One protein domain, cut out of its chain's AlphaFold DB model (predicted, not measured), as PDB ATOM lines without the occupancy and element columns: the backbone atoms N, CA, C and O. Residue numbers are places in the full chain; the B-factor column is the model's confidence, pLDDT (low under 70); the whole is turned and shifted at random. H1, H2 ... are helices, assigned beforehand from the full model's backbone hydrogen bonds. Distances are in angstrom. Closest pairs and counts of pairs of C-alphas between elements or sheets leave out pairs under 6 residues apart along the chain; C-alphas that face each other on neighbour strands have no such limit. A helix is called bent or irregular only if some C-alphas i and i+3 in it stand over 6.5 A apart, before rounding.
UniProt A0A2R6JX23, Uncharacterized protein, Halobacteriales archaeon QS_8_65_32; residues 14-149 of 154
ATOM      1  N   ILE A  14     -32.611  -1.260  47.328       94.44
ATOM      2  CA  ILE A  14     -32.817  -2.249  46.264       94.44
ATOM      3  C   ILE A  14     -32.208  -1.725  44.960       94.44
ATOM      4  O   ILE A  14     -32.540  -0.624  44.513       94.44
ATOM      5  N   LEU A  15     -31.325  -2.502  44.332       92.62
ATOM      6  CA  LEU A  15     -30.596  -2.108  43.125       92.62
ATOM      7  C   LEU A  15     -31.549  -1.716  41.976       92.62
ATOM      8  O   LEU A  15     -32.437  -2.489  41.618       92.62
ATOM      9  N   PRO A  16     -31.327  -0.569  41.302       91.00
ATOM     10  CA  PRO A  16     -32.269  -0.018  40.324       91.00
ATOM     11  C   PRO A  16     -32.118  -0.632  38.915       91.00
ATOM     12  O   PRO A  16     -32.203   0.079  37.910       91.00
ATOM     13  N   PHE A  17     -31.818  -1.929  38.810       90.19
ATOM     14  CA  PHE A  17     -31.617  -2.606  37.526       90.19
ATOM     15  C   PHE A  17     -32.908  -3.266  37.030       90.19
ATOM     16  O   PHE A  17     -33.386  -4.245  37.592       90.19
ATOM     17  N   ASP A  18     -33.453  -2.752  35.927       88.31
ATOM     18  CA  ASP A  18     -34.693  -3.234  35.305       88.31
ATOM     19  C   ASP A  18     -34.412  -4.434  34.380       88.31
ATOM     20  O   ASP A  18     -34.229  -4.306  33.165       88.31
ATOM     21  N   HIS A  19     -34.308  -5.623  34.975       89.19
ATOM     22  CA  HIS A  19     -34.085  -6.864  34.231       89.19
ATOM     23  C   HIS A  19     -35.336  -7.356  33.492       89.19
ATOM     24  O   HIS A  19     -35.193  -8.009  32.456       89.19
ATOM     25  N   ALA A  20     -36.538  -6.971  33.932       92.31
ATOM     26  CA  ALA A  20     -37.774  -7.270  33.217       92.31
ATOM     27  C   ALA A  20     -37.792  -6.586  31.843       92.31
ATOM     28  O   ALA A  20     -38.145  -7.202  30.838       92.31
ATOM     29  N   ARG A  21     -37.334  -5.332  31.742       92.94
ATOM     30  CA  ARG A  21     -37.152  -4.646  30.452       92.94
ATOM     31  C   ARG A  21     -36.186  -5.373  29.529       92.94
ATOM     32  O   ARG A  21     -36.445  -5.434  28.331       92.94
ATOM     33  N   ASN A  22     -35.099  -5.930  30.060       91.88
ATOM     34  CA  ASN A  22     -34.172  -6.715  29.248       91.88
ATOM     35  C   ASN A  22     -34.850  -7.977  28.700       91.88
ATOM     36  O   ASN A  22     -34.720  -8.242  27.511       91.88
ATOM     37  N   ALA A  23     -35.602  -8.710  29.528       94.44
ATOM     38  CA  ALA A  23     -36.357  -9.885  29.085       94.44
ATOM     39  C   ALA A  23     -37.373  -9.526  27.987       94.44
ATOM     40  O   ALA A  23     -37.341 -10.131  26.920       94.44
ATOM     41  N   ARG A  24     -38.166  -8.460  28.177       96.69
ATOM     42  CA  ARG A  24     -39.090  -7.947  27.146       96.69
ATOM     43  C   ARG A  24     -38.365  -7.554  25.860       96.69
ATOM     44  O   ARG A  24     -38.850  -7.835  24.771       96.69
ATOM     45  N   LYS A  25     -37.173  -6.954  25.961       95.81
ATOM     46  CA  LYS A  25     -36.384  -6.602  24.777       95.81
ATOM     47  C   LYS A  25     -35.897  -7.836  24.013       95.81
ATOM     48  O   LYS A  25     -35.847  -7.804  22.789       95.81
ATOM     49  N   LEU A  26     -35.554  -8.917  24.717       95.44
ATOM     50  CA  LEU A  26     -35.253 -10.205  24.086       95.44
ATOM     51  C   LEU A  26     -36.499 -10.797  23.424       95.44
ATOM     52  O   LEU A  26     -36.375 -11.308  22.316       95.44
ATOM     53  N   THR A  27     -37.677 -10.677  24.048       98.19
ATOM     54  CA  THR A  27     -38.957 -11.080  23.442       98.19
ATOM     55  C   THR A  27     -39.156 -10.391  22.097       98.19
ATOM     56  O   THR A  27     -39.328 -11.091  21.109       98.19
ATOM     57  N   GLU A  28     -39.000  -9.064  22.019       98.12
ATOM     58  CA  GLU A  28     -39.131  -8.308  20.758       98.12
ATOM     59  C   GLU A  28     -38.182  -8.821  19.655       98.12
ATOM     60  O   GLU A  28     -38.545  -8.887  18.481       98.12
ATOM     61  N   TYR A  29     -36.944  -9.188  20.007       97.56
ATOM     62  CA  TYR A  29     -36.002  -9.738  19.030       97.56
ATOM     63  C   TYR A  29     -36.408 -11.133  18.551       97.56
ATOM     64  O   TYR A  29     -36.263 -11.423  17.365       97.56
ATOM     65  N   VAL A  30     -36.907 -11.983  19.452       97.94
ATOM     66  CA  VAL A  30     -37.370 -13.334  19.108       97.94
ATOM     67  C   VAL A  30     -38.670 -13.293  18.312       97.94
ATOM     68  O   VAL A  30     -38.790 -14.056  17.363       97.94
ATOM     69  N   GLU A  31     -39.587 -12.372  18.608       98.44
ATOM     70  CA  GLU A  31     -40.791 -12.135  17.797       98.44
ATOM     71  C   GLU A  31     -40.407 -11.762  16.364       98.44
ATOM     72  O   GLU A  31     -40.910 -12.349  15.416       98.44
ATOM     73  N   SER A  32     -39.398 -10.903  16.186       97.94
ATOM     74  CA  SER A  32     -38.898 -10.597  14.843       97.94
ATOM     75  C   SER A  32     -38.277 -11.806  14.118       97.94
ATOM     76  O   SER A  32     -38.225 -11.803  12.890       97.94
ATOM     77  N   TYR A  33     -37.772 -12.810  14.841       97.88
ATOM     78  CA  TYR A  33     -37.301 -14.065  14.242       97.88
ATOM     79  C   TYR A  33     -38.437 -15.024  13.906       97.88
ATOM     80  O   TYR A  33     -38.328 -15.753  12.921       97.88
ATOM     81  N   ASP A  34     -39.497 -15.012  14.707       97.88
ATOM     82  CA  ASP A  34     -40.734 -15.747  14.458       97.88
ATOM     83  C   ASP A  34     -41.432 -15.225  13.199       97.88
ATOM     84  O   ASP A  34     -41.748 -16.009  12.306       97.88
ATOM     85  N   ASP A  35     -41.518 -13.899  13.042       97.38
ATOM     86  CA  ASP A  35     -42.060 -13.250  11.842       97.38
ATOM     87  C   ASP A  35     -41.323 -13.681  10.561       97.38
ATOM     88  O   ASP A  35     -41.949 -13.999   9.548       97.38
ATOM     89  N   ASP A  36     -39.986 -13.726  10.598       96.31
ATOM     90  CA  ASP A  36     -39.177 -14.147   9.447       96.31
ATOM     91  C   ASP A  36     -39.263 -15.653   9.175       96.31
ATOM     92  O   ASP A  36     -39.081 -16.090   8.034       96.31
ATOM     93  N   ALA A  37     -39.499 -16.459  10.213       96.50
ATOM     94  CA  ALA A  37     -39.678 -17.895  10.076       96.50
ATOM     95  C   ALA A  37     -41.063 -18.259   9.529       96.50
ATOM     96  O   ALA A  37     -41.184 -19.224   8.766       96.50
ATOM     97  N   GLY A  38     -42.100 -17.505   9.901       95.75
ATOM     98  CA  GLY A  38     -43.489 -17.821   9.590       95.75
ATOM     99  C   GLY A  38     -43.829 -19.266   9.967       95.75
ATOM    100  O   GLY A  38     -43.451 -19.771  11.018       95.75
ATOM    101  N   GLU A  39     -44.481 -19.995   9.063       95.88
ATOM    102  CA  GLU A  39     -44.866 -21.396   9.304       95.88
ATOM    103  C   GLU A  39     -43.678 -22.382   9.317       95.88
ATOM    104  O   GLU A  39     -43.861 -23.574   9.575       95.88
ATOM    105  N   GLN A  40     -42.455 -21.928   9.020       97.31
ATOM    106  CA  GLN A  40     -41.291 -22.813   8.944       97.31
ATOM    107  C   GLN A  40     -40.726 -23.178  10.317       97.31
ATOM    108  O   GLN A  40     -40.061 -24.211  10.430       97.31
ATOM    109  N   PHE A  41     -40.929 -22.369  11.357       98.06
ATOM    110  CA  PHE A  41     -40.410 -22.669  12.688       98.06
ATOM    111  C   PHE A  41     -41.186 -21.921  13.768       98.06
ATOM    112  O   PHE A  41     -41.404 -20.728  13.646       98.06
ATOM    113  N   ASP A  42     -41.534 -22.626  14.841       97.44
ATOM    114  CA  ASP A  42     -42.300 -22.093  15.969       97.44
ATOM    115  C   ASP A  42     -41.366 -21.630  17.101       97.44
ATOM    116  O   ASP A  42     -40.674 -22.460  17.712       97.44
ATOM    117  N   PHE A  43     -41.338 -20.322  17.389       98.44
ATOM    118  CA  PHE A  43     -40.601 -19.750  18.521       98.44
ATOM    119  C   PHE A  43     -41.404 -19.616  19.818       98.44
ATOM    120  O   PHE A  43     -40.814 -19.229  20.837       98.44
ATOM    121  N   GLU A  44     -42.681 -20.004  19.849       98.25
ATOM    122  CA  GLU A  44     -43.540 -19.853  21.027       98.25
ATOM    123  C   GLU A  44     -42.946 -20.465  22.308       98.25
ATOM    124  O   GLU A  44     -42.999 -19.801  23.342       98.25
ATOM    125  N   PRO A  45     -42.254 -21.628  22.297       98.44
ATOM    126  CA  PRO A  45     -41.597 -22.139  23.501       98.44
ATOM    127  C   PRO A  45     -40.586 -21.168  24.128       98.44
ATOM    128  O   PRO A  45     -40.463 -21.110  25.345       98.44
ATOM    129  N   THR A  46     -39.844 -20.402  23.323       97.94
ATOM    130  CA  THR A  46     -38.919 -19.380  23.843       97.94
ATOM    131  C   THR A  46     -39.667 -18.125  24.278       97.94
ATOM    132  O   THR A  46     -39.329 -17.542  25.307       97.94
ATOM    133  N   LEU A  47     -40.678 -17.710  23.512       98.56
ATOM    134  CA  LEU A  47     -41.478 -16.523  23.812       98.56
ATOM    135  C   LEU A  47     -42.265 -16.675  25.117       98.56
ATOM    136  O   LEU A  47     -42.275 -15.746  25.924       98.56
ATOM    137  N   THR A  48     -42.860 -17.846  25.356       98.38
ATOM    138  CA  THR A  48     -43.556 -18.181  26.603       98.38
ATOM    139  C   THR A  48     -42.634 -17.996  27.811       98.38
ATOM    140  O   THR A  48     -42.981 -17.259  28.732       98.38
ATOM    141  N   GLU A  49     -41.440 -18.596  27.793       97.19
ATOM    142  CA  GLU A  49     -40.490 -18.530  28.915       97.19
ATOM    143  C   GLU A  49     -39.972 -17.092  29.122       97.19
ATOM    144  O   GLU A  49     -39.911 -16.605  30.245       97.19
ATOM    145  N   LEU A  50     -39.684 -16.338  28.050       97.12
ATOM    146  CA  LEU A  50     -39.268 -14.931  28.172       97.12
ATOM    147  C   LEU A  50     -40.357 -14.033  28.781       97.12
ATOM    148  O   LEU A  50     -40.051 -13.168  29.606       97.12
ATOM    149  N   ARG A  51     -41.619 -14.217  28.372       98.06
ATOM    150  CA  ARG A  51     -42.765 -13.456  28.899       98.06
ATOM    151  C   ARG A  51     -43.029 -13.811  30.363       98.06
ATOM    152  O   ARG A  51     -43.222 -12.905  31.172       98.06
ATOM    153  N   ALA A  52     -42.982 -15.101  30.700       96.50
ATOM    154  CA  ALA A  52     -43.093 -15.575  32.075       96.50
ATOM    155  C   ALA A  52     -41.984 -14.975  32.948       96.50
ATOM    156  O   ALA A  52     -42.276 -14.380  33.983       96.50
ATOM    157  N   LEU A  53     -40.730 -15.027  32.486       94.00
ATOM    158  CA  LEU A  53     -39.584 -14.498  33.221       94.00
ATOM    159  C   LEU A  53     -39.707 -12.989  33.446       94.00
ATOM    160  O   LEU A  53     -39.417 -12.504  34.534       94.00
ATOM    161  N   ALA A  54     -40.159 -12.232  32.441       95.19
ATOM    162  CA  ALA A  54     -40.394 -10.799  32.598       95.19
ATOM    163  C   ALA A  54     -41.432 -10.508  33.697       95.19
ATOM    164  O   ALA A  54     -41.166  -9.679  34.565       95.19
ATOM    165  N   SER A  55     -42.563 -11.221  33.684       95.75
ATOM    166  CA  SER A  55     -43.625 -11.068  34.686       95.75
ATOM    167  C   SER A  55     -43.163 -11.458  36.090       95.75
ATOM    168  O   SER A  55     -43.522 -10.804  37.065       95.75
ATOM    169  N   GLU A  56     -42.371 -12.519  36.206       94.25
ATOM    170  CA  GLU A  56     -41.849 -12.982  37.489       94.25
ATOM    171  C   GLU A  56     -40.798 -12.018  38.052       94.25
ATOM    172  O   GLU A  56     -40.787 -11.730  39.248       94.25
ATOM    173  N   ILE A  57     -39.954 -11.440  37.186       92.69
ATOM    174  CA  ILE A  57     -39.030 -10.378  37.585       92.69
ATOM    175  C   ILE A  57     -39.801  -9.155  38.093       92.69
ATOM    176  O   ILE A  57     -39.403  -8.618  39.124       92.69
ATOM    177  N   ASP A  58     -40.873  -8.729  37.415       94.31
ATOM    178  CA  ASP A  58     -41.694  -7.597  37.873       94.31
ATOM    179  C   ASP A  58     -42.264  -7.860  39.275       94.31
ATOM    180  O   ASP A  58     -42.081  -7.041  40.175       94.31
ATOM    181  N   ALA A  59     -42.888  -9.026  39.481       93.81
ATOM    182  CA  ALA A  59     -43.491  -9.400  40.760       93.81
ATOM    183  C   ALA A  59     -42.454  -9.470  41.893       93.81
ATOM    184  O   ALA A  59     -42.686  -8.977  42.999       93.81
ATOM    185  N   PHE A  60     -41.281 -10.037  41.608       92.94
ATOM    186  CA  PHE A  60     -40.158 -10.073  42.541       92.94
ATOM    187  C   PHE A  60     -39.645  -8.662  42.885       92.94
ATOM    188  O   PHE A  60     -39.349  -8.380  44.045       92.94
ATOM    189  N   GLN A  61     -39.534  -7.764  41.900       91.06
ATOM    190  CA  GLN A  61     -39.069  -6.394  42.132       91.06
ATOM    191  C   GLN A  61     -40.069  -5.585  42.960       91.06
ATOM    192  O   GLN A  61     -39.654  -4.853  43.856       91.06
ATOM    193  N   GLU A  62     -41.366  -5.751  42.706       93.31
ATOM    194  CA  GLU A  62     -42.427  -5.173  43.534       93.31
ATOM    195  C   GLU A  62     -42.330  -5.688  44.978       93.31
ATOM    196  O   GLU A  62     -42.275  -4.893  45.912       93.31
ATOM    197  N   ALA A  63     -42.163  -7.001  45.170       93.19
ATOM    198  CA  ALA A  63     -41.987  -7.598  46.495       93.19
ATOM    199  C   ALA A  63     -40.761  -7.084  47.254       93.19
ATOM    200  O   ALA A  63     -40.844  -6.798  48.450       93.19
ATOM    201  N   ALA A  64     -39.630  -6.932  46.565       92.75
ATOM    202  CA  ALA A  64     -38.428  -6.357  47.151       92.75
ATOM    203  C   ALA A  64     -38.640  -4.890  47.561       92.75
ATOM    204  O   ALA A  64     -38.224  -4.488  48.645       92.75
ATOM    205  N   HIS A  65     -39.322  -4.093  46.733       91.56
ATOM    206  CA  HIS A  65     -39.627  -2.694  47.046       91.56
ATOM    207  C   HIS A  65     -40.653  -2.526  48.174       91.56
ATOM    208  O   HIS A  65     -40.551  -1.563  48.934       91.56
ATOM    209  N   ASP A  66     -41.582  -3.468  48.327       93.88
ATOM    210  CA  ASP A  66     -42.527  -3.519  49.448       93.88
ATOM    211  C   ASP A  66     -41.872  -3.966  50.769       93.88
ATOM    212  O   ASP A  66     -42.528  -3.986  51.812       93.88
ATOM    213  N   GLY A  67     -40.596  -4.370  50.737       92.69
ATOM    214  CA  GLY A  67     -39.881  -4.909  51.894       92.69
ATOM    215  C   GLY A  67     -40.309  -6.328  52.280       92.69
ATOM    216  O   GLY A  67     -40.037  -6.762  53.398       92.69
ATOM    217  N   ARG A  68     -40.978  -7.058  51.376       92.81
ATOM    218  CA  ARG A  68     -41.356  -8.469  51.581       92.81
ATOM    219  C   ARG A  68     -40.167  -9.419  51.437       92.81
ATOM    220  O   ARG A  68     -40.213 -10.526  51.951       92.81
ATOM    221  N   ILE A  69     -39.103  -8.972  50.772       92.62
ATOM    222  CA  ILE A  69     -37.851  -9.710  50.596       92.62
ATOM    223  C   ILE A  69     -36.723  -8.888  51.219       92.62
ATOM    224  O   ILE A  69     -36.645  -7.678  51.003       92.62
ATOM    225  N   ASP A  70     -35.834  -9.545  51.966       93.50
ATOM    226  CA  ASP A  70     -34.633  -8.906  52.505       93.50
ATOM    227  C   ASP A  70     -33.796  -8.260  51.387       93.50
ATOM    228  O   ASP A  70     -33.551  -8.858  50.335       93.50
ATOM    229  N   SER A  71     -33.329  -7.034  51.622       93.12
ATOM    230  CA  SER A  71     -32.630  -6.243  50.605       93.12
ATOM    231  C   SER A  71     -31.330  -6.890  50.120       93.12
ATOM    232  O   SER A  71     -30.994  -6.772  48.938       93.12
ATOM    233  N   ALA A  72     -30.603  -7.617  50.977       92.50
ATOM    234  CA  ALA A  72     -29.381  -8.304  50.571       92.50
ATOM    235  C   ALA A  72     -29.699  -9.499  49.663       92.50
ATOM    236  O   ALA A  72     -29.056  -9.658  48.622       92.50
ATOM    237  N   VAL A  73     -30.729 -10.280  50.008       91.50
ATOM    238  CA  VAL A  73     -31.232 -11.382  49.168       91.50
ATOM    239  C   VAL A  73     -31.723 -10.851  47.821       91.50
ATOM    240  O   VAL A  73     -31.359 -11.379  46.768       91.50
ATOM    241  N   ALA A  74     -32.493  -9.762  47.837       92.50
ATOM    242  CA  ALA A  74     -33.014  -9.154  46.624       92.50
ATOM    243  C   ALA A  74     -31.888  -8.657  45.699       92.50
ATOM    244  O   ALA A  74     -31.897  -8.923  44.495       92.50
ATOM    245  N   ASN A  75     -30.880  -7.979  46.252       93.00
ATOM    246  CA  ASN A  75     -29.765  -7.429  45.480       93.00
ATOM    247  C   ASN A  75     -28.847  -8.505  44.882       93.00
ATOM    248  O   ASN A  75     -28.341  -8.321  43.766       93.00
ATOM    249  N   ASP A  76     -28.650  -9.628  45.576       90.31
ATOM    250  CA  ASP A  76     -27.900 -10.765  45.033       90.31
ATOM    251  C   ASP A  76     -28.647 -11.409  43.853       90.31
ATOM    252  O   ASP A  76     -28.070 -11.600  42.777       90.31
ATOM    253  N   ALA A  77     -29.962 -11.617  43.995       88.94
ATOM    254  CA  ALA A  77     -30.819 -12.125  42.923       88.94
ATOM    255  C   ALA A  77     -30.862 -11.183  41.703       88.94
ATOM    256  O   ALA A  77     -30.763 -11.633  40.559       88.94
ATOM    257  N   ILE A  78     -30.946  -9.864  41.915       89.25
ATOM    258  CA  ILE A  78     -30.858  -8.869  40.834       89.25
ATOM    259  C   ILE A  78     -29.511  -9.001  40.109       89.25
ATOM    260  O   ILE A  78     -29.454  -9.128  38.884       89.25
ATOM    261  N   THR A  79     -28.407  -9.030  40.855       86.81
ATOM    262  CA  THR A  79     -27.061  -9.049  40.270       86.81
ATOM    263  C   THR A  79     -26.781 -10.339  39.495       86.81
ATOM    264  O   THR A  79     -26.211 -10.287  38.397       86.81
ATOM    265  N   SER A  80     -27.187 -11.496  40.022       82.38
ATOM    266  CA  SER A  80     -26.972 -12.801  39.385       82.38
ATOM    267  C   SER A  80     -27.730 -12.924  38.053       82.38
ATOM    268  O   SER A  80     -27.141 -13.358  37.055       82.38
ATOM    269  N   ARG A  81     -28.971 -12.417  37.977       80.06
ATOM    270  CA  ARG A  81     -29.805 -12.409  36.757       80.06
ATOM    271  C   ARG A  81     -29.200 -11.622  35.604       80.06
ATOM    272  O   ARG A  81     -29.339 -12.028  34.446       80.06
ATOM    273  N   SER A  82     -28.483 -10.534  35.896       81.69
ATOM    274  CA  SER A  82     -27.822  -9.727  34.861       81.69
ATOM    275  C   SER A  82     -26.941 -10.580  33.940       81.69
ATOM    276  O   SER A  82     -26.892 -10.346  32.730       81.69
ATOM    277  N   ARG A  83     -26.295 -11.617  34.489       82.12
ATOM    278  CA  ARG A  83     -25.376 -12.492  33.755       82.12
ATOM    279  C   ARG A  83     -26.112 -13.391  32.771       82.12
ATOM    280  O   ARG A  83     -25.624 -13.566  31.658       82.12
ATOM    281  N   VAL A  84     -27.265 -13.938  33.157       84.00
ATOM    282  CA  VAL A  84     -28.050 -14.844  32.303       84.00
ATOM    283  C   VAL A  84     -28.615 -14.088  31.102       84.00
ATOM    284  O   VAL A  84     -28.312 -14.439  29.962       84.00
ATOM    285  N   LEU A  85     -29.326 -12.981  31.338       85.19
ATOM    286  CA  LEU A  85     -29.925 -12.180  30.261       85.19
ATOM    287  C   LEU A  85     -28.865 -11.584  29.322       85.19
ATOM    288  O   LEU A  85     -29.037 -11.575  28.103       85.19
ATOM    289  N   THR A  86     -27.731 -11.137  29.870       86.06
ATOM    290  CA  THR A  86     -26.604 -10.643  29.060       86.06
ATOM    291  C   THR A  86     -26.031 -11.743  28.169       86.06
ATOM    292  O   THR A  86     -25.717 -11.497  27.004       86.06
ATOM    293  N   ARG A  87     -25.906 -12.968  28.694       84.88
ATOM    294  CA  ARG A  87     -25.386 -14.109  27.940       84.88
ATOM    295  C   ARG A  87     -26.305 -14.464  26.776       84.88
ATOM    296  O   ARG A  87     -25.820 -14.535  25.651       84.88
ATOM    297  N   LEU A  88     -27.608 -14.590  27.030       86.81
ATOM    298  CA  LEU A  88     -28.609 -14.851  25.990       86.81
ATOM    299  C   LEU A  88     -28.542 -13.808  24.869       86.81
ATOM    300  O   LEU A  88     -28.597 -14.161  23.694       86.81
ATOM    301  N   ASN A  89     -28.357 -12.534  25.223       85.50
ATOM    302  CA  ASN A  89     -28.308 -11.451  24.248       85.50
ATOM    303  C   ASN A  89     -27.029 -11.434  23.389       85.50
ATOM    304  O   ASN A  89     -27.081 -11.031  22.231       85.50
ATOM    305  N   LEU A  90     -25.874 -11.815  23.950       78.50
ATOM    306  CA  LEU A  90     -24.564 -11.537  23.339       78.50
ATOM    307  C   LEU A  90     -23.805 -12.783  22.854       78.50
ATOM    308  O   LEU A  90     -22.884 -12.679  22.034       78.50
ATOM    309  N   VAL A  91     -24.147 -13.967  23.359       76.94
ATOM    310  CA  VAL A  91     -23.307 -15.165  23.238       76.94
ATOM    311  C   VAL A  91     -23.937 -16.162  22.263       76.94
ATOM    312  O   VAL A  91     -25.061 -16.616  22.434       76.94
ATOM    313  N   GLN A  92     -23.192 -16.506  21.207       65.75
ATOM    314  CA  GLN A  92     -23.639 -17.440  20.159       65.75
ATOM    315  C   GLN A  92     -23.305 -18.904  20.478       65.75
ATOM    316  O   GLN A  92     -23.893 -19.828  19.921       65.75
ATOM    317  N   ARG A  93     -22.310 -19.111  21.335       65.00
ATOM    318  CA  ARG A  93     -21.729 -20.407  21.676       65.00
ATOM    319  C   ARG A  93     -21.888 -20.675  23.174       65.00
ATOM    320  O   ARG A  93     -22.393 -19.807  23.880       65.00
ATOM    321  N   GLY A  94     -21.506 -21.851  23.674       60.31
ATOM    322  CA  GLY A  94     -21.624 -22.143  25.108       60.31
ATOM    323  C   GLY A  94     -20.877 -21.125  25.983       60.31
ATOM    324  O   GLY A  94     -19.995 -20.409  25.510       60.31
ATOM    325  N   GLN A  95     -21.189 -21.076  27.282       56.97
ATOM    326  CA  GLN A  95     -20.611 -20.100  28.222       56.97
ATOM    327  C   GLN A  95     -19.071 -20.055  28.282       56.97
ATOM    328  O   GLN A  95     -18.513 -19.074  28.768       56.97
ATOM    329  N   PHE A  96     -18.397 -21.100  27.796       62.16
ATOM    330  CA  PHE A  96     -16.939 -21.241  27.796       62.16
ATOM    331  C   PHE A  96     -16.295 -21.078  26.412       62.16
ATOM    332  O   PHE A  96     -15.094 -21.279  26.264       62.16
ATOM    333  N   GLU A  97     -17.066 -20.730  25.381       59.06
ATOM    334  CA  GLU A  97     -16.556 -20.613  24.019       59.06
ATOM    335  C   GLU A  97     -16.235 -19.158  23.652       59.06
ATOM    336  O   GLU A  97     -17.013 -18.233  23.900       59.06
ATOM    337  N   GLN A  98     -15.077 -18.947  23.018       57.62
ATOM    338  CA  GLN A  98     -14.629 -17.613  22.632       57.62
ATOM    339  C   GLN A  98     -15.551 -17.020  21.556       57.62
ATOM    340  O   GLN A  98     -15.738 -17.585  20.477       57.62
ATOM    341  N   ASN A  99     -16.098 -15.840  21.842       56.62
ATOM    342  CA  ASN A  99     -16.920 -15.090  20.902       56.62
ATOM    343  C   ASN A  99     -16.053 -14.082  20.122       56.62
ATOM    344  O   ASN A  99     -15.510 -13.170  20.743       56.62
ATOM    345  N   PRO A 100     -15.930 -14.183  18.781       59.94
ATOM    346  CA  PRO A 100     -15.291 -13.136  17.982       59.94
ATOM    347  C   PRO A 100     -16.021 -11.788  18.117       59.94
ATOM    348  O   PRO A 100     -17.252 -11.750  18.051       59.94
ATOM    349  N   ALA A 101     -15.265 -10.695  18.271       66.56
ATOM    350  CA  ALA A 101     -15.752  -9.324  18.484       66.56
ATOM    351  C   ALA A 101     -16.274  -8.656  17.193       66.56
ATOM    352  O   ALA A 101     -15.825  -7.585  16.797       66.56
ATOM    353  N   VAL A 102     -17.202  -9.323  16.510       69.81
ATOM    354  CA  VAL A 102     -17.911  -8.799  15.333       69.81
ATOM    355  C   VAL A 102     -19.290  -8.284  15.733       69.81
ATOM    356  O   VAL A 102     -19.840  -8.729  16.742       69.81
ATOM    357  N   SER A 103     -19.854  -7.367  14.939       66.12
ATOM    358  CA  SER A 103     -21.258  -6.969  15.083       66.12
ATOM    359  C   SER A 103     -22.150  -8.201  14.942       66.12
ATOM    360  O   SER A 103     -21.953  -9.005  14.028       66.12
ATOM    361  N   ARG A 104     -23.098  -8.369  15.860       75.62
ATOM    362  CA  ARG A 104     -23.987  -9.531  15.917       75.62
ATOM    363  C   ARG A 104     -25.410  -9.077  16.084       75.62
ATOM    364  O   ARG A 104     -25.677  -8.068  16.733       75.62
ATOM    365  N   GLU A 105     -26.300  -9.878  15.532       85.94
ATOM    366  CA  GLU A 105     -27.695  -9.756  15.881       85.94
ATOM    367  C   GLU A 105     -27.917 -10.157  17.350       85.94
ATOM    368  O   GLU A 105     -27.200 -11.030  17.862       85.94
ATOM    369  N   PRO A 106     -28.881  -9.518  18.029       89.75
ATOM    370  CA  PRO A 106     -29.330  -9.934  19.352       89.75
ATOM    371  C   PRO A 106     -29.767 -11.400  19.370       89.75
ATOM    372  O   PRO A 106     -30.206 -11.932  18.362       89.75
ATOM    373  N   VAL A 107     -29.664 -12.072  20.515       91.75
ATOM    374  CA  VAL A 107     -30.022 -13.502  20.634       91.75
ATOM    375  C   VAL A 107     -29.392 -14.350  19.503       91.75
ATOM    376  O   VAL A 107     -30.076 -15.078  18.776       91.75
ATOM    377  N   PRO A 108     -28.058 -14.286  19.322       91.38
ATOM    378  CA  PRO A 108     -27.369 -14.735  18.105       91.38
ATOM    379  C   PRO A 108     -27.515 -16.234  17.797       91.38
ATOM    380  O   PRO A 108     -27.183 -16.688  16.700       91.38
ATOM    381  N   ARG A 109     -27.984 -17.027  18.764       92.00
ATOM    382  CA  ARG A 109     -28.294 -18.452  18.598       92.00
ATOM    383  C   ARG A 109     -29.556 -18.692  17.770       92.00
ATOM    384  O   ARG A 109     -29.644 -19.733  17.122       92.00
ATOM    385  N   LEU A 110     -30.492 -17.744  17.789       95.56
ATOM    386  CA  LEU A 110     -31.777 -17.804  17.087       95.56
ATOM    387  C   LEU A 110     -31.780 -16.960  15.801       95.56
ATOM    388  O   LEU A 110     -32.521 -17.273  14.874       95.56
ATOM    389  N   ALA A 111     -30.844 -16.012  15.676       94.94
ATOM    390  CA  ALA A 111     -30.616 -15.205  14.473       94.94
ATOM    391  C   ALA A 111     -30.557 -15.965  13.128       94.94
ATOM    392  O   ALA A 111     -30.959 -15.394  12.115       94.94
ATOM    393  N   PRO A 112     -30.116 -17.242  13.035       94.75
ATOM    394  CA  PRO A 112     -30.206 -17.988  11.781       94.75
ATOM    395  C   PRO A 112     -31.615 -18.064  11.162       94.75
ATOM    396  O   PRO A 112     -31.699 -18.302   9.960       94.75
ATOM    397  N   ALA A 113     -32.685 -17.826  11.931       96.19
ATOM    398  CA  ALA A 113     -34.059 -17.733  11.433       96.19
ATOM    399  C   ALA A 113     -34.251 -16.673  10.337       96.19
ATOM    400  O   ALA A 113     -35.022 -16.907   9.412       96.19
ATOM    401  N   ARG A 114     -33.453 -15.591  10.336       95.56
ATOM    402  CA  ARG A 114     -33.438 -14.566   9.269       95.56
ATOM    403  C   ARG A 114     -33.239 -15.135   7.858       95.56
ATOM    404  O   ARG A 114     -33.454 -14.445   6.868       95.56
ATOM    405  N   LYS A 115     -32.744 -16.370   7.745       95.12
ATOM    406  CA  LYS A 115     -32.470 -17.024   6.464       95.12
ATOM    407  C   LYS A 115     -33.697 -17.705   5.861       95.12
ATOM    408  O   LYS A 115     -33.662 -17.973   4.666       95.12
ATOM    409  N   PHE A 116     -34.755 -17.983   6.627       95.75
ATOM    410  CA  PHE A 116     -35.937 -18.680   6.105       95.75
ATOM    411  C   PHE A 116     -36.512 -18.070   4.815       95.75
ATOM    412  O   PHE A 116     -36.763 -18.850   3.897       95.75
ATOM    413  N   PRO A 117     -36.617 -16.732   4.654       95.31
ATOM    414  CA  PRO A 117     -37.170 -16.130   3.438       95.31
ATOM    415  C   PRO A 117     -36.380 -16.402   2.148       95.31
ATOM    416  O   PRO A 117     -36.906 -16.179   1.061       95.31
ATOM    417  N   ILE A 118     -35.117 -16.833   2.249       94.75
ATOM    418  CA  ILE A 118     -34.214 -17.031   1.102       94.75
ATOM    419  C   ILE A 118     -33.754 -18.485   0.922       94.75
ATOM    420  O   ILE A 118     -32.975 -18.763   0.011       94.75
ATOM    421  N   LEU A 119     -34.158 -19.398   1.809       94.31
ATOM    422  CA  LEU A 119     -33.784 -20.810   1.733       94.31
ATOM    423  C   LEU A 119     -34.825 -21.616   0.962       94.31
ATOM    424  O   LEU A 119     -36.022 -21.361   1.047       94.31
ATOM    425  N   GLU A 120     -34.362 -22.656   0.271       92.19
ATOM    426  CA  GLU A 120     -35.212 -23.548  -0.513       92.19
ATOM    427  C   GLU A 120     -34.863 -25.020  -0.248       92.19
ATOM    428  O   GLU A 120     -33.763 -25.375   0.188       92.19
ATOM    429  N   GLY A 121     -35.815 -25.912  -0.522       93.19
ATOM    430  CA  GLY A 121     -35.586 -27.356  -0.512       93.19
ATOM    431  C   GLY A 121     -35.088 -27.906   0.831       93.19
ATOM    432  O   GLY A 121     -35.720 -27.732   1.873       93.19
ATOM    433  N   ASN A 122     -33.976 -28.644   0.803       93.19
ATOM    434  CA  ASN A 122     -33.452 -29.333   1.987       93.19
ATOM    435  C   ASN A 122     -32.794 -28.389   3.005       93.19
ATOM    436  O   ASN A 122     -32.711 -28.752   4.180       93.19
ATOM    437  N   ASP A 123     -32.379 -27.189   2.599       94.00
ATOM    438  CA  ASP A 123     -31.702 -26.242   3.493       94.00
ATOM    439  C   ASP A 123     -32.632 -25.726   4.597       94.00
ATOM    440  O   ASP A 123     -32.195 -25.529   5.733       94.00
ATOM    441  N   ILE A 124     -33.934 -25.627   4.308       95.94
ATOM    442  CA  ILE A 124     -34.976 -25.316   5.297       95.94
ATOM    443  C   ILE A 124     -34.966 -26.356   6.426       95.94
ATOM    444  O   ILE A 124     -34.929 -25.999   7.603       95.94
ATOM    445  N   LYS A 125     -34.924 -27.651   6.086       95.94
ATOM    446  CA  LYS A 125     -34.931 -28.742   7.076       95.94
ATOM    447  C   LYS A 125     -33.668 -28.740   7.931       95.94
ATOM    448  O   LYS A 125     -33.738 -28.965   9.138       95.94
ATOM    449  N   PHE A 126     -32.510 -28.468   7.327       95.94
ATOM    450  CA  PHE A 126     -31.260 -28.335   8.077       95.94
ATOM    451  C   PHE A 126     -31.320 -27.169   9.068       95.94
ATOM    452  O   PHE A 126     -30.930 -27.334  10.230       95.94
ATOM    453  N   LEU A 127     -31.858 -26.023   8.643       96.31
ATOM    454  CA  LEU A 127     -32.033 -24.867   9.514       96.31
ATOM    455  C   LEU A 127     -33.016 -25.154  10.659       96.31
ATOM    456  O   LEU A 127     -32.696 -24.851  11.807       96.31
ATOM    457  N   GLN A 128     -34.152 -25.799  10.384       97.62
ATOM    458  CA  GLN A 128     -35.128 -26.205  11.406       97.62
ATOM    459  C   GLN A 128     -34.490 -27.085  12.489       97.62
ATOM    460  O   GLN A 128     -34.661 -26.827  13.679       97.62
ATOM    461  N   VAL A 129     -33.707 -28.100  12.101       97.50
ATOM    462  CA  VAL A 129     -33.019 -28.985  13.059       97.50
ATOM    463  C   VAL A 129     -32.005 -28.205  13.898       97.50
ATOM    464  O   VAL A 129     -31.942 -28.375  15.121       97.50
ATOM    465  N   GLN A 130     -31.226 -27.324  13.266       95.38
ATOM    466  CA  GLN A 130     -30.280 -26.467  13.974       95.38
ATOM    467  C   GLN A 130     -30.998 -25.561  14.983       95.38
ATOM    468  O   GLN A 130     -30.592 -25.516  16.147       95.38
ATOM    469  N   LEU A 131     -32.047 -24.859  14.551       96.88
ATOM    470  CA  LEU A 131     -32.814 -23.942  15.388       96.88
ATOM    471  C   LEU A 131     -33.518 -24.679  16.517       96.88
ATOM    472  O   LEU A 131     -33.480 -24.190  17.640       96.88
ATOM    473  N   LYS A 132     -34.049 -25.886  16.291       98.25
ATOM    474  CA  LYS A 132     -34.696 -26.651  17.364       98.25
ATOM    475  C   LYS A 132     -33.726 -26.972  18.493       98.25
ATOM    476  O   LYS A 132     -34.057 -26.805  19.664       98.25
ATOM    477  N   ARG A 133     -32.492 -27.360  18.158       96.00
ATOM    478  CA  ARG A 133     -31.445 -27.581  19.164       96.00
ATOM    479  C   ARG A 133     -31.098 -26.295  19.915       96.00
ATOM    480  O   ARG A 133     -30.897 -26.341  21.126       96.00
ATOM    481  N   GLN A 134     -31.009 -25.166  19.212       95.44
ATOM    482  CA  GLN A 134     -30.705 -23.884  19.850       95.44
ATOM    483  C   GLN A 134     -31.844 -23.407  20.750       95.44
ATOM    484  O   GLN A 134     -31.574 -23.055  21.892       95.44
ATOM    485  N   GLN A 135     -33.090 -23.483  20.281       97.12
ATOM    486  CA  GLN A 135     -34.291 -23.185  21.053       97.12
ATOM    487  C   GLN A 135     -34.339 -24.015  22.333       97.12
ATOM    488  O   GLN A 135     -34.502 -23.446  23.403       97.12
ATOM    489  N   ASN A 136     -34.136 -25.333  22.253       96.88
ATOM    490  CA  ASN A 136     -34.185 -26.196  23.434       96.88
ATOM    491  C   ASN A 136     -33.168 -25.773  24.502       96.88
ATOM    492  O   ASN A 136     -33.489 -25.745  25.684       96.88
ATOM    493  N   ALA A 137     -31.948 -25.422  24.095       92.94
ATOM    494  CA  ALA A 137     -30.931 -24.989  25.044       92.94
ATOM    495  C   ALA A 137     -31.146 -23.542  25.535       92.94
ATOM    496  O   ALA A 137     -30.825 -23.258  26.680       92.94
ATOM    497  N   VAL A 138     -31.742 -22.650  24.734       93.81
ATOM    498  CA  VAL A 138     -32.195 -21.327  25.210       93.81
ATOM    499  C   VAL A 138     -33.325 -21.470  26.232       93.81
ATOM    500  O   VAL A 138     -33.273 -20.838  27.278       93.81
ATOM    501  N   VAL A 139     -34.316 -22.321  25.963       95.88
ATOM    502  CA  VAL A 139     -35.421 -22.615  26.891       95.88
ATOM    503  C   VAL A 139     -34.888 -23.199  28.195       95.88
ATOM    504  O   VAL A 139     -35.318 -22.783  29.262       95.88
ATOM    505  N   GLN A 140     -33.919 -24.112  28.129       92.94
ATOM    506  CA  GLN A 140     -33.280 -24.648  29.329       92.94
ATOM    507  C   GLN A 140     -32.574 -23.552  30.147       92.94
ATOM    508  O   GLN A 140     -32.779 -23.477  31.352       92.94
ATOM    509  N   GLU A 141     -31.808 -22.665  29.503       90.88
ATOM    510  CA  GLU A 141     -31.165 -21.527  30.184       90.88
ATOM    511  C   GLU A 141     -32.184 -20.545  30.790       90.88
ATOM    512  O   GLU A 141     -31.916 -19.949  31.830       90.88
ATOM    513  N   LEU A 142     -33.352 -20.370  30.160       92.44
ATOM    514  CA  LEU A 142     -34.441 -19.552  30.702       92.44
ATOM    515  C   LEU A 142     -35.084 -20.211  31.926       92.44
ATOM    516  O   LEU A 142     -35.279 -19.537  32.930       92.44
ATOM    517  N   ARG A 143     -35.328 -21.524  31.891       92.19
ATOM    518  CA  ARG A 143     -35.830 -22.288  33.047       92.19
ATOM    519  C   ARG A 143     -34.880 -22.237  34.233       92.19
ATOM    520  O   ARG A 143     -35.311 -21.995  35.351       92.19
ATOM    521  N   GLU A 144     -33.581 -22.363  33.987       88.56
ATOM    522  CA  GLU A 144     -32.565 -22.163  35.025       88.56
ATOM    523  C   GLU A 144     -32.591 -20.729  35.582       88.56
ATOM    524  O   GLU A 144     -32.311 -20.516  36.757       88.56
ATOM    525  N   ALA A 145     -32.962 -19.731  34.771       87.50
ATOM    526  CA  ALA A 145     -33.133 -18.356  35.241       87.50
ATOM    527  C   ALA A 145     -34.342 -18.193  36.178       87.50
ATOM    528  O   ALA A 145     -34.267 -17.384  37.105       87.50
ATOM    529  N   HIS A 146     -35.417 -18.952  35.944       88.88
ATOM    530  CA  HIS A 146     -36.592 -19.007  36.818       88.88
ATOM    531  C   HIS A 146     -36.254 -19.608  38.191       88.88
ATOM    532  O   HIS A 146     -36.643 -19.065  39.216       88.88
ATOM    533  N   GLU A 147     -35.445 -20.671  38.250       84.75
ATOM    534  CA  GLU A 147     -35.080 -21.326  39.524       84.75
ATOM    535  C   GLU A 147     -34.263 -20.436  40.480       84.75
ATOM    536  O   GLU A 147     -34.183 -20.703  41.677       84.75
ATOM    537  N   VAL A 148     -33.644 -19.371  39.966       77.75
ATOM    538  CA  VAL A 148     -32.849 -18.422  40.762       77.75
ATOM    539  C   VAL A 148     -33.729 -17.314  41.362       77.75
ATOM    540  O   VAL A 148     -33.226 -16.427  42.056       77.75
ATOM    541  N   ILE A 149     -35.039 -17.315  41.105       76.19
ATOM    542  CA  ILE A 149     -35.961 -16.345  41.689       76.19
ATOM    543  C   ILE A 149     -36.316 -16.764  43.121       76.19
ATOM    544  O   ILE A 149     -36.852 -17.853  43.315       76.19
TER     545      ILE A 149
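This is residues 14 to 149 of the 154 residues of an uncharacterized protein of Halobacteriales archaeon QS_8_65_32 (UniProt A0A2R6JX23). Four long helices, H1, H2, H3 and H5, run up and down side by side in an elongated bundle, shifted lengthwise so that H2 and H3 reach toward one end and H1 and H5 toward the other. The short helix H4 fills the end that H3 does not reach, between H1 and H5, and the link from H3 to H4 loops out sideways around residues 95 to 102. The printed part has 136 residues with five named helices in the order H1, H2, H3, H4, H5 and no named strand; its class is all helix. It is compact, with a radius of gyration of the C-alphas of 16.5 A, and spans 57 by 31 by 22 A.

The longest helix, H5, holds residues 122 to 147 and measures 38.4 A, from C-alpha 122 at (-33.452, -29.333, 1.987) to C-alpha 147 at (-35.080, -21.326, 39.524). H1, residues 19 to 40, begins with C-alpha 19 at (-34.085, -6.864, 34.231) and measures 30.8 A. H2 takes residues 44 to 65 over 31.4 A, and H3 residues 71 to 90 over 28.9 A. H4, residues 111 to 118, measures 14.0 A. H1 has a kink of 48 degrees near residue 34 and is irregular, with C-alphas 36 and 39 9.2 A apart; H4 is irregular too, with C-alphas 114 and 117 7.1 A apart.

H5 and H1 are the hubs, touching three helices each. H5 touches H2 at Val 139 and Thr 46, their closest C-alphas, 5.7 A apart, the same way at a shallow tilt of 19 degrees. With residues 138 to 145 alone it touches H3, closest at the C-alphas of Ala 145 and Val 84, 6.8 A apart. H4 and H5 form a helical hairpin, closest at the C-alphas of Phe 116 and Ile 124, 6.8 A apart. H1 and H2 form another, opposite ways at a shallow tilt of 11 degrees, with the C-alphas of Ala 20 and Ala 54 closest at 4.4 A. H1 touches H3 with residues 19 to 26 alone and H4 with residues 33 to 40 alone; the closest C-alphas are those of His 19 and Ser 82, 6.9 A apart, and of Ala 37 and Phe 116, 5.5 A apart. H4 is apart from H2 and H3. Every O i to N i+4 pair is within hydrogen-bond range in H5, against 16 of 18 in H1, 17 of 18 in H2, 14 of 16 in H3 and 0 of 4 in H4, where 4 of 5 O i to N i+3 pairs are.

The C-alphas of Gly 67 and Gly 121 are the two farthest apart, at 57.2 A. The printed part has no cut. The link from H3 to H4, residues 91 to 110, is long, and the other links are tight. Mean pLDDT of the printed part is 90.0; residues 92 to 103 are under 70.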